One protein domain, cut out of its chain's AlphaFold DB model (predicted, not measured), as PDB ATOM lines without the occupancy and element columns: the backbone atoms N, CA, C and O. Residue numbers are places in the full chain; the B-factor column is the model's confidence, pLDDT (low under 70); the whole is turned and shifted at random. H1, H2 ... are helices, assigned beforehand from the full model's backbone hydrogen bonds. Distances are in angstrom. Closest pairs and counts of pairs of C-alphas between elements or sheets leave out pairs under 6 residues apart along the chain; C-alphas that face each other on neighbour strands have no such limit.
ATOM      1  N   ASP A 283      10.093  21.412 -51.768       73.38
ATOM      2  CA  ASP A 283      11.175  20.484 -51.415       73.38
ATOM      3  C   ASP A 283      12.562  21.145 -51.376       73.38
ATOM      4  O   ASP A 283      13.403  20.776 -50.558       73.38
ATOM      5  N   GLU A 284      12.821  22.138 -52.235       79.06
ATOM      6  CA  GLU A 284      14.091  22.866 -52.230       79.06
ATOM      7  C   GLU A 284      14.181  23.796 -51.004       79.06
ATOM      8  O   GLU A 284      15.254  23.895 -50.406       79.06
ATOM      9  N   VAL A 285      13.076  24.454 -50.607       81.06
ATOM     10  CA  VAL A 285      13.020  25.294 -49.388       81.06
ATOM     11  C   VAL A 285      13.318  24.436 -48.164       81.06
ATOM     12  O   VAL A 285      14.211  24.755 -47.382       81.06
ATOM     13  N   VAL A 286      12.602  23.316 -48.032       81.62
ATOM     14  CA  VAL A 286      12.782  22.376 -46.921       81.62
ATOM     15  C   VAL A 286      14.214  21.848 -46.897       81.62
ATOM     16  O   VAL A 286      14.833  21.846 -45.839       81.62
ATOM     17  N   GLY A 287      14.780  21.472 -48.048       82.94
ATOM     18  CA  GLY A 287      16.166  21.010 -48.133       82.94
ATOM     19  C   GLY A 287      17.191  22.063 -47.698       82.94
ATOM     20  O   GLY A 287      18.134  21.739 -46.980       82.94
ATOM     21  N   LYS A 288      17.013  23.331 -48.087       86.94
ATOM     22  CA  LYS A 288      17.913  24.422 -47.673       86.94
ATOM     23  C   LYS A 288      17.814  24.734 -46.186       86.94
ATOM     24  O   LYS A 288      18.854  24.858 -45.542       86.94
ATOM     25  N   LEU A 289      16.595  24.816 -45.655       89.19
ATOM     26  CA  LEU A 289      16.353  24.990 -44.224       89.19
ATOM     27  C   LEU A 289      17.004  23.852 -43.435       89.19
ATOM     28  O   LEU A 289      17.743  24.090 -42.489       89.19
ATOM     29  N   PHE A 290      16.820  22.618 -43.898       88.25
ATOM     30  CA  PHE A 290      17.440  21.446 -43.300       88.25
ATOM     31  C   PHE A 290      18.977  21.510 -43.315       88.25
ATOM     32  O   PHE A 290      19.617  21.222 -42.308       88.25
ATOM     33  N   GLY A 291      19.580  21.931 -44.433       90.19
ATOM     34  CA  GLY A 291      21.031  22.117 -44.534       90.19
ATOM     35  C   GLY A 291      21.576  23.177 -43.573       90.19
ATOM     36  O   GLY A 291      22.635  22.967 -42.987       90.19
ATOM     37  N   ILE A 292      20.847  24.282 -43.378       91.81
ATOM     38  CA  ILE A 292      21.191  25.327 -42.401       91.81
ATOM     39  C   ILE A 292      21.137  24.789 -40.970       91.81
ATOM     40  O   ILE A 292      22.066  25.017 -40.201       91.81
ATOM     41  N   LEU A 293      20.091  24.036 -40.628       91.69
ATOM     42  CA  LEU A 293      19.949  23.456 -39.293       91.69
ATOM     43  C   LEU A 293      21.074  22.457 -38.993       91.69
ATOM     44  O   LEU A 293      21.669  22.523 -37.923       91.69
ATOM     45  N   ILE A 294      21.447  21.596 -39.953       90.88
ATOM     46  CA  ILE A 294      22.627  20.726 -39.779       90.88
ATOM     47  C   ILE A 294      23.885  21.563 -39.600       90.88
ATOM     48  O   ILE A 294      24.716  21.229 -38.761       90.88
ATOM     49  N   TYR A 295      24.048  22.620 -40.398       92.50
ATOM     50  CA  TYR A 295      25.215  23.485 -40.302       92.50
ATOM     51  C   TYR A 295      25.367  24.066 -38.894       92.50
ATOM     52  O   TYR A 295      26.445  23.958 -38.316       92.50
ATOM     53  N   ASP A 296      24.297  24.608 -38.313       90.88
ATOM     54  CA  ASP A 296      24.337  25.187 -36.969       90.88
ATOM     55  C   ASP A 296      24.653  24.157 -35.885       90.88
ATOM     56  O   ASP A 296      25.517  24.397 -35.036       90.88
ATOM     57  N   GLU A 297      23.983  23.005 -35.924       89.00
ATOM     58  CA  GLU A 297      24.195  21.947 -34.936       89.00
ATOM     59  C   GLU A 297      25.619  21.381 -35.052       89.00
ATOM     60  O   GLU A 297      26.314  21.225 -34.050       89.00
ATOM     61  N   LYS A 298      26.124  21.179 -36.276       89.31
ATOM     62  CA  LYS A 298      27.486  20.682 -36.528       89.31
ATOM     63  C   LYS A 298      28.579  21.681 -36.141       89.31
ATOM     64  O   LYS A 298      29.693  21.267 -35.834       89.31
ATOM     65  N   MET A 299      28.288  22.982 -36.173       85.19
ATOM     66  CA  MET A 299      29.191  24.014 -35.648       85.19
ATOM     67  C   MET A 299      29.184  24.065 -34.113       85.19
ATOM     68  O   MET A 299      30.159  24.516 -33.521       85.19
ATOM     69  N   SER A 300      28.107  23.597 -33.477       81.00
ATOM     70  CA  SER A 300      27.931  23.636 -32.018       81.00
ATOM     71  C   SER A 300      28.376  22.340 -31.326       81.00
ATOM     72  O   SER A 300      28.739  22.366 -30.152       81.00
ATOM     73  N   CYS A 301      28.382  21.204 -32.034       78.88
ATOM     74  CA  CYS A 301      28.783  19.903 -31.499       78.88
ATOM     75  C   CYS A 301      29.520  19.028 -32.534       78.88
ATOM     76  O   CYS A 301      29.333  19.141 -33.745       78.88
ATOM     77  N   SER A 302      30.353  18.095 -32.062       75.19
ATOM     78  CA  SER A 302      31.128  17.181 -32.919       75.19
ATOM     79  C   SER A 302      30.336  15.963 -33.433       75.19
ATOM     80  O   SER A 302      30.920  15.098 -34.087       75.19
ATOM     81  N   SER A 303      29.015  15.917 -33.224       84.19
ATOM     82  CA  SER A 303      28.121  14.799 -33.570       84.19
ATOM     83  C   SER A 303      28.153  14.410 -35.048       84.19
ATOM     84  O   SER A 303      28.418  15.234 -35.930       84.19
ATOM     85  N   SER A 304      27.885  13.141 -35.364       85.56
ATOM     86  CA  SER A 304      27.831  12.701 -36.761       85.56
ATOM     87  C   SER A 304      26.597  13.278 -37.470       85.56
ATOM     88  O   SER A 304      25.578  13.552 -36.842       85.56
ATOM     89  N   ILE A 305      26.643  13.425 -38.800       83.75
ATOM     90  CA  ILE A 305      25.476  13.890 -39.582       83.75
ATOM     91  C   ILE A 305      24.267  12.964 -39.369       83.75
ATOM     92  O   ILE A 305      23.128  13.418 -39.406       83.75
ATOM     93  N   LYS A 306      24.508  11.671 -39.120       81.25
ATOM     94  CA  LYS A 306      23.460  10.681 -38.851       81.25
ATOM     95  C   LYS A 306      22.720  10.957 -37.539       81.25
ATOM     96  O   LYS A 306      21.506  10.781 -37.499       81.25
ATOM     97  N   ASP A 307      23.426  11.415 -36.511       82.81
ATOM     98  CA  ASP A 307      22.818  11.762 -35.222       82.81
ATOM     99  C   ASP A 307      22.008  13.059 -35.361       82.81
ATOM    100  O   ASP A 307      20.819  13.090 -35.046       82.81
ATOM    101  N   LEU A 308      22.595  14.067 -36.019       86.31
ATOM    102  CA  LEU A 308      21.949  15.361 -36.274       86.31
ATOM    103  C   LEU A 308      20.654  15.253 -37.094       86.31
ATOM    104  O   LEU A 308      19.731  16.044 -36.908       86.31
ATOM    105  N   LEU A 309      20.554  14.265 -37.994       81.75
ATOM    106  CA  LEU A 309      19.311  13.964 -38.712       81.75
ATOM    107  C   LEU A 309      18.144  13.692 -37.756       81.75
ATOM    108  O   LEU A 309      17.036  14.185 -37.981       81.75
ATOM    109  N   SER A 310      18.397  12.877 -36.730       77.25
ATOM    110  CA  SER A 310      17.376  12.461 -35.770       77.25
ATOM    111  C   SER A 310      16.955  13.639 -34.897       77.25
ATOM    112  O   SER A 310      15.758  13.834 -34.685       77.25
ATOM    113  N   ASP A 311      17.918  14.463 -34.481       84.19
ATOM    114  CA  ASP A 311      17.686  15.636 -33.634       84.19
ATOM    115  C   ASP A 311      16.863  16.705 -34.358       84.19
ATOM    116  O   ASP A 311      15.846  17.174 -33.843       84.19
ATOM    117  N   ILE A 312      17.232  17.042 -35.598       84.62
ATOM    118  CA  ILE A 312      16.512  18.042 -36.400       84.62
ATOM    119  C   ILE A 312      15.093  17.573 -36.714       84.62
ATOM    120  O   ILE A 312      14.150  18.365 -36.660       84.62
ATOM    121  N   TRP A 313      14.916  16.288 -37.031       80.19
ATOM    122  CA  TRP A 313      13.583  15.729 -37.231       80.19
ATOM    123  C   TRP A 313      12.758  15.776 -35.938       80.19
ATOM    124  O   TRP A 313      11.610  16.209 -35.980       80.19
ATOM    125  N   GLY A 314      13.338  15.391 -34.797       78.00
ATOM    126  CA  GLY A 314      12.652  15.417 -33.503       78.00
ATOM    127  C   GLY A 314      12.245  16.827 -33.070       78.00
ATOM    128  O   GLY A 314      11.142  17.015 -32.565       78.00
ATOM    129  N   LYS A 315      13.104  17.820 -33.320       84.25
ATOM    130  CA  LYS A 315      12.897  19.218 -32.916       84.25
ATOM    131  C   LYS A 315      11.970  19.995 -33.851       84.25
ATOM    132  O   LYS A 315      11.183  20.809 -33.384       84.25
ATOM    133  N   TYR A 316      12.056  19.763 -35.164       81.88
ATOM    134  CA  TYR A 316      11.395  20.607 -36.173       81.88
ATOM    135  C   TYR A 316      10.439  19.856 -37.115       81.88
ATOM    136  O   TYR A 316       9.782  20.472 -37.962       81.88
ATOM    137  N   GLY A 317      10.379  18.523 -37.040       78.31
ATOM    138  CA  GLY A 317       9.532  17.697 -37.907       78.31
ATOM    139  C   GLY A 317       9.886  17.787 -39.397       78.31
ATOM    140  O   GLY A 317       9.020  17.594 -40.253       78.31
ATOM    141  N   LEU A 318      11.130  18.140 -39.740       77.19
ATOM    142  CA  LEU A 318      11.583  18.304 -41.127       77.19
ATOM    143  C   LEU A 318      12.140  16.992 -41.696       77.19
ATOM    144  O   LEU A 318      12.881  16.280 -41.024       77.19
ATOM    145  N   LYS A 319      11.800  16.682 -42.958       71.12
ATOM    146  CA  LYS A 319      12.224  15.456 -43.656       71.12
ATOM    147  C   LYS A 319      13.126  15.763 -44.852       71.12
ATOM    148  O   LYS A 319      12.838  16.652 -45.652       71.12
ATOM    149  N   VAL A 320      14.172  14.954 -45.027       63.91
ATOM    150  CA  VAL A 320      15.045  14.975 -46.208       63.91
ATOM    151  C   VAL A 320      14.414  14.103 -47.300       63.91
ATOM    152  O   VAL A 320      14.795  12.952 -47.480       63.91
ATOM    153  N   LYS A 321      13.462  14.682 -48.050       62.59
ATOM    154  CA  LYS A 321      12.823  14.129 -49.269       62.59
ATOM    155  C   LYS A 321      11.679  13.106 -49.069       62.59
ATOM    156  O   LYS A 321      11.593  12.407 -48.066       62.59
ATOM    157  N   LYS A 322      10.809  13.035 -50.091       49.50
ATOM    158  CA  LYS A 322       9.536  12.285 -50.178       49.50
ATOM    159  C   LYS A 322       9.667  10.751 -50.217       49.50
ATOM    160  O   LYS A 322       8.720  10.076 -49.849       49.50
ATOM    161  N   ASP A 323      10.825  10.215 -50.610       46.62
ATOM    162  CA  ASP A 323      11.047   8.762 -50.771       46.62
ATOM    163  C   ASP A 323      11.539   8.073 -49.476       46.62
ATOM    164  O   ASP A 323      11.826   6.876 -49.458       46.62
ATOM    165  N   CYS A 324      11.652   8.825 -48.378       52.56
ATOM    166  CA  CYS A 324      11.850   8.273 -47.042       52.56
ATOM    167  C   CYS A 324      10.470   7.912 -46.469       52.56
ATOM    168  O   CYS A 324       9.855   8.703 -45.755       52.56
ATOM    169  N   ASN A 325       9.964   6.737 -46.849       49.00
ATOM    170  CA  ASN A 325       8.604   6.274 -46.537       49.00
ATOM    171  C   ASN A 325       8.373   5.879 -45.067       49.00
ATOM    172  O   ASN A 325       7.261   5.495 -44.721       49.00
ATOM    173  N   GLU A 326       9.374   5.979 -44.196       48.62
ATOM    174  CA  GLU A 326       9.207   5.685 -42.772       48.62
ATOM    175  C   GLU A 326       9.070   6.977 -41.966       48.62
ATOM    176  O   GLU A 326       9.691   8.003 -42.260       48.62
ATOM    177  N   GLU A 327       8.209   6.938 -40.952       49.16
ATOM    178  CA  GLU A 327       7.742   8.099 -40.189       49.16
ATOM    179  C   GLU A 327       8.851   8.901 -39.501       49.16
ATOM    180  O   GLU A 327       8.603  10.039 -39.104       49.16
ATOM    181  N   ALA A 328      10.086   8.400 -39.451       49.25
ATOM    182  CA  ALA A 328      11.213   9.131 -38.906       49.25
ATOM    183  C   ALA A 328      12.537   8.751 -39.584       49.25
ATOM    184  O   ALA A 328      12.858   7.572 -39.714       49.25
ATOM    185  N   CYS A 329      13.378   9.743 -39.898       53.31
ATOM    186  CA  CYS A 329      14.805   9.538 -40.178       53.31
ATOM    187  C   CYS A 329      15.578   9.204 -38.880       53.31
ATOM    188  O   CYS A 329      16.609   9.808 -38.601       53.31
ATOM    189  N   ARG A 330      15.048   8.291 -38.053       58.75
ATOM    190  CA  ARG A 330      15.702   7.779 -36.840       58.75
ATOM    191  C   ARG A 330      16.784   6.772 -37.228       58.75
ATOM    192  O   ARG A 330      16.776   6.240 -38.339       58.75
ATOM    193  N   ALA A 331      17.675   6.446 -36.291       54.78
ATOM    194  CA  ALA A 331      18.707   5.418 -36.471       54.78
ATOM    195  C   ALA A 331      18.166   4.060 -36.981       54.78
ATOM    196  O   ALA A 331      18.918   3.305 -37.592       54.78
ATOM    197  N   SER A 332      16.875   3.784 -36.766       55.16
ATOM    198  CA  SER A 332      16.142   2.596 -37.216       55.16
ATOM    199  C   SER A 332      15.631   2.646 -38.666       55.16
ATOM    200  O   SER A 332      14.980   1.699 -39.091       55.16
ATOM    201  N   CYS A 333      15.864   3.729 -39.416       64.62
ATOM    202  CA  CYS A 333      15.373   3.863 -40.788       64.62
ATOM    203  C   CYS A 333      16.133   2.935 -41.747       64.62
ATOM    204  O   CYS A 333      17.362   3.001 -41.845       64.62
ATOM    205  N   VAL A 334      15.397   2.141 -42.530       62.03
ATOM    206  CA  VAL A 334      15.963   1.184 -43.506       62.03
ATOM    207  C   VAL A 334      16.848   1.874 -44.561       62.03
ATOM    208  O   VAL A 334      17.779   1.274 -45.088       62.03
ATOM    209  N   ASN A 335      16.615   3.166 -44.824       68.69
ATOM    210  CA  ASN A 335      17.345   3.970 -45.812       68.69
ATOM    211  C   ASN A 335      18.239   5.059 -45.191       68.69
ATOM    212  O   ASN A 335      18.566   6.051 -45.853       68.69
ATOM    213  N   ILE A 336      18.654   4.898 -43.930       74.50
ATOM    214  CA  ILE A 336      19.378   5.941 -43.191       74.50
ATOM    215  C   ILE A 336      20.672   6.402 -43.884       74.50
ATOM    216  O   ILE A 336      20.993   7.588 -43.846       74.50
ATOM    217  N   ASP A 337      21.366   5.522 -44.610       77.00
ATOM    218  CA  ASP A 337      22.592   5.873 -45.345       77.00
ATOM    219  C   ASP A 337      22.323   6.750 -46.579       77.00
ATOM    220  O   ASP A 337      23.153   7.573 -46.977       77.00
ATOM    221  N   VAL A 338      21.154   6.607 -47.212       76.25
ATOM    222  CA  VAL A 338      20.721   7.492 -48.307       76.25
ATOM    223  C   VAL A 338      20.350   8.862 -47.743       76.25
ATOM    224  O   VAL A 338      20.775   9.888 -48.282       76.25
ATOM    225  N   CYS A 339      19.613   8.889 -46.628       76.75
ATOM    226  CA  CYS A 339      19.261  10.126 -45.935       76.75
ATOM    227  C   CYS A 339      20.507  10.869 -45.437       76.75
ATOM    228  O   CYS A 339      20.617  12.074 -45.649       76.75
ATOM    229  N   SER A 340      21.482  10.149 -44.875       81.50
ATOM    230  CA  SER A 340      22.756  10.701 -44.403       81.50
ATOM    231  C   SER A 340      23.584  11.307 -45.537       81.50
ATOM    232  O   SER A 340      24.028  12.450 -45.431       81.50
ATOM    233  N   ARG A 341      23.704  10.625 -46.686       82.81
ATOM    234  CA  ARG A 341      24.391  11.186 -47.866       82.81
ATOM    235  C   ARG A 341      23.718  12.453 -48.394       82.81
ATOM    236  O   ARG A 341      24.404  13.399 -48.779       82.81
ATOM    237  N   ASN A 342      22.386  12.496 -48.416       82.44
ATOM    238  CA  ASN A 342      21.657  13.693 -48.837       82.44
ATOM    239  C   ASN A 342      21.815  14.841 -47.835       82.44
ATOM    240  O   ASN A 342      22.059  15.972 -48.246       82.44
ATOM    241  N   ALA A 343      21.733  14.549 -46.540       84.31
ATOM    242  CA  ALA A 343      21.986  15.509 -45.476       84.31
ATOM    243  C   ALA A 343      23.399  16.095 -45.549       84.31
ATOM    244  O   ALA A 343      23.543  17.312 -45.481       84.31
ATOM    245  N   SER A 344      24.414  15.264 -45.806       87.69
ATOM    246  CA  SER A 344      25.786  15.726 -46.038       87.69
ATOM    247  C   SER A 344      25.870  16.692 -47.211       87.69
ATOM    248  O   SER A 344      26.425  17.773 -47.076       87.69
ATOM    249  N   ARG A 345      25.233  16.374 -48.345       88.12
ATOM    250  CA  ARG A 345      25.197  17.288 -49.497       88.12
ATOM    251  C   ARG A 345      24.518  18.618 -49.167       88.12
ATOM    252  O   ARG A 345      24.964  19.658 -49.643       88.12
ATOM    253  N   LEU A 346      23.427  18.595 -48.399       89.00
ATOM    254  CA  LEU A 346      22.721  19.808 -47.978       89.00
ATOM    255  C   LEU A 346      23.570  20.645 -47.014       89.00
ATOM    256  O   LEU A 346      23.629  21.862 -47.179       89.00
ATOM    257  N   TYR A 347      24.271  19.997 -46.083       91.44
ATOM    258  CA  TYR A 347      25.261  20.621 -45.208       91.44
ATOM    259  C   TYR A 347      26.398  21.273 -46.010       91.44
ATOM    260  O   TYR A 347      26.655  22.460 -45.833       91.44
ATOM    261  N   ASP A 348      27.002  20.566 -46.970       91.00
ATOM    262  CA  ASP A 348      28.092  21.099 -47.803       91.00
ATOM    263  C   ASP A 348      27.637  22.292 -48.658       91.00
ATOM    264  O   ASP A 348      28.386  23.238 -48.918       91.00
ATOM    265  N   VAL A 349      26.397  22.257 -49.154       90.00
ATOM    266  CA  VAL A 349      25.799  23.387 -49.879       90.00
ATOM    267  C   VAL A 349      25.552  24.564 -48.937       90.00
ATOM    268  O   VAL A 349      25.838  25.700 -49.322       90.00
ATOM    269  N   ALA A 350      25.055  24.320 -47.721       92.06
ATOM    270  CA  ALA A 350      24.854  25.362 -46.720       92.06
ATOM    271  C   ALA A 350      26.187  26.001 -46.311       92.06
ATOM    272  O   ALA A 350      26.312  27.216 -46.411       92.06
ATOM    273  N   GLY A 351      27.209  25.206 -45.982       92.94
ATOM    274  CA  GLY A 351      28.533  25.704 -45.604       92.94
ATOM    275  C   GLY A 351      29.187  26.559 -46.691       92.94
ATOM    276  O   GLY A 351      29.685  27.646 -46.411       92.94
ATOM    277  N   ARG A 352      29.097  26.148 -47.963       91.50
ATOM    278  CA  ARG A 352      29.566  26.984 -49.084       91.50
ATOM    279  C   ARG A 352      28.735  28.257 -49.261       91.50
ATOM    280  O   ARG A 352      29.282  29.314 -49.585       91.50
ATOM    281  N   SER A 353      27.419  28.173 -49.058       90.94
ATOM    282  CA  SER A 353      26.537  29.346 -49.131       90.94
ATOM    283  C   SER A 353      26.879  30.360 -48.035       90.94
ATOM    284  O   SER A 353      26.986  31.550 -48.315       90.94
ATOM    285  N   VAL A 354      27.163  29.884 -46.818       92.62
ATOM    286  CA  VAL A 354      27.665  30.700 -45.704       92.62
ATOM    287  C   VAL A 354      29.014  31.326 -46.054       92.62
ATOM    288  O   VAL A 354      29.141  32.545 -46.015       92.62
ATOM    289  N   ALA A 355      30.002  30.535 -46.481       90.44
ATOM    290  CA  ALA A 355      31.335  31.049 -46.808       90.44
ATOM    291  C   ALA A 355      31.295  32.145 -47.892       90.44
ATOM    292  O   ALA A 355      31.952  33.183 -47.786       90.44
ATOM    293  N   SER A 356      30.469  31.953 -48.924       85.62
ATOM    294  CA  SER A 356      30.291  32.945 -49.991       85.62
ATOM    295  C   SER A 356      29.392  34.122 -49.588       85.62
ATOM    296  O   SER A 356      29.564  35.222 -50.116       85.62
ATOM    297  N   GLY A 357      28.488  33.947 -48.620       83.88
ATOM    298  CA  GLY A 357      27.443  34.920 -48.273       83.88
ATOM    299  C   GLY A 357      26.378  35.034 -49.361       83.88
ATOM    300  O   GLY A 357      25.804  36.098 -49.562       83.88
TER     301      GLY A 357
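What this domain is: This is residues 283 to 357 of the 371 residues of an uncharacterized protein of bioreactor metagenome (UniProt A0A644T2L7). Two long helices, H1 and H3, cross as an X near their middles, and the shorter H2 packs on both in the corner between them. A wide loop, residues 317 to 335, leads from H2 to the beginning of H3. The 75 printed residues, with H1, H2 and H3 in that order and no named strand, are all helix in class and compact: radius of gyration of the C-alphas 11.5 A, spans 35 by 26 by 20 A.

How they stand to each other: H1, residues 283 to 300, touches H2, residues 305 to 316, with residues 290 to 298 alone; the closest C-alphas, of Ile 294 and Leu 308, are 6.4 A apart. They run opposite ways at a steep tilt of 67 degrees, only just short of about perpendicular. H3, residues 336 to 356, touches H1 about perpendicular, at 80 degrees, with residues 343 to 351 alone; the closest C-alphas are Gly 291 and Leu 346, 4.5 A. H3 touches H2 at 83 degrees, about perpendicular; the closest C-alphas are Lys 306 and Ser 340, 5.6 A. Every O i to N i+4 pair is within hydrogen-bond range in H1 and H3, and 7 of 8 in H2.

Where its parts are: H1 begins at C-alpha 283 (11.175, 20.484, -51.415) and is 25.8 A long; H2 is 16.0 A. H3 is 29.9 A and ends at C-alpha 356 (30.291, 32.945, -49.991).

The domain as a whole: The printed part has no cut. The H1 to H2 link is tight, the H2 to H3 link long. Residues 320 to 335 have pLDDT under 70.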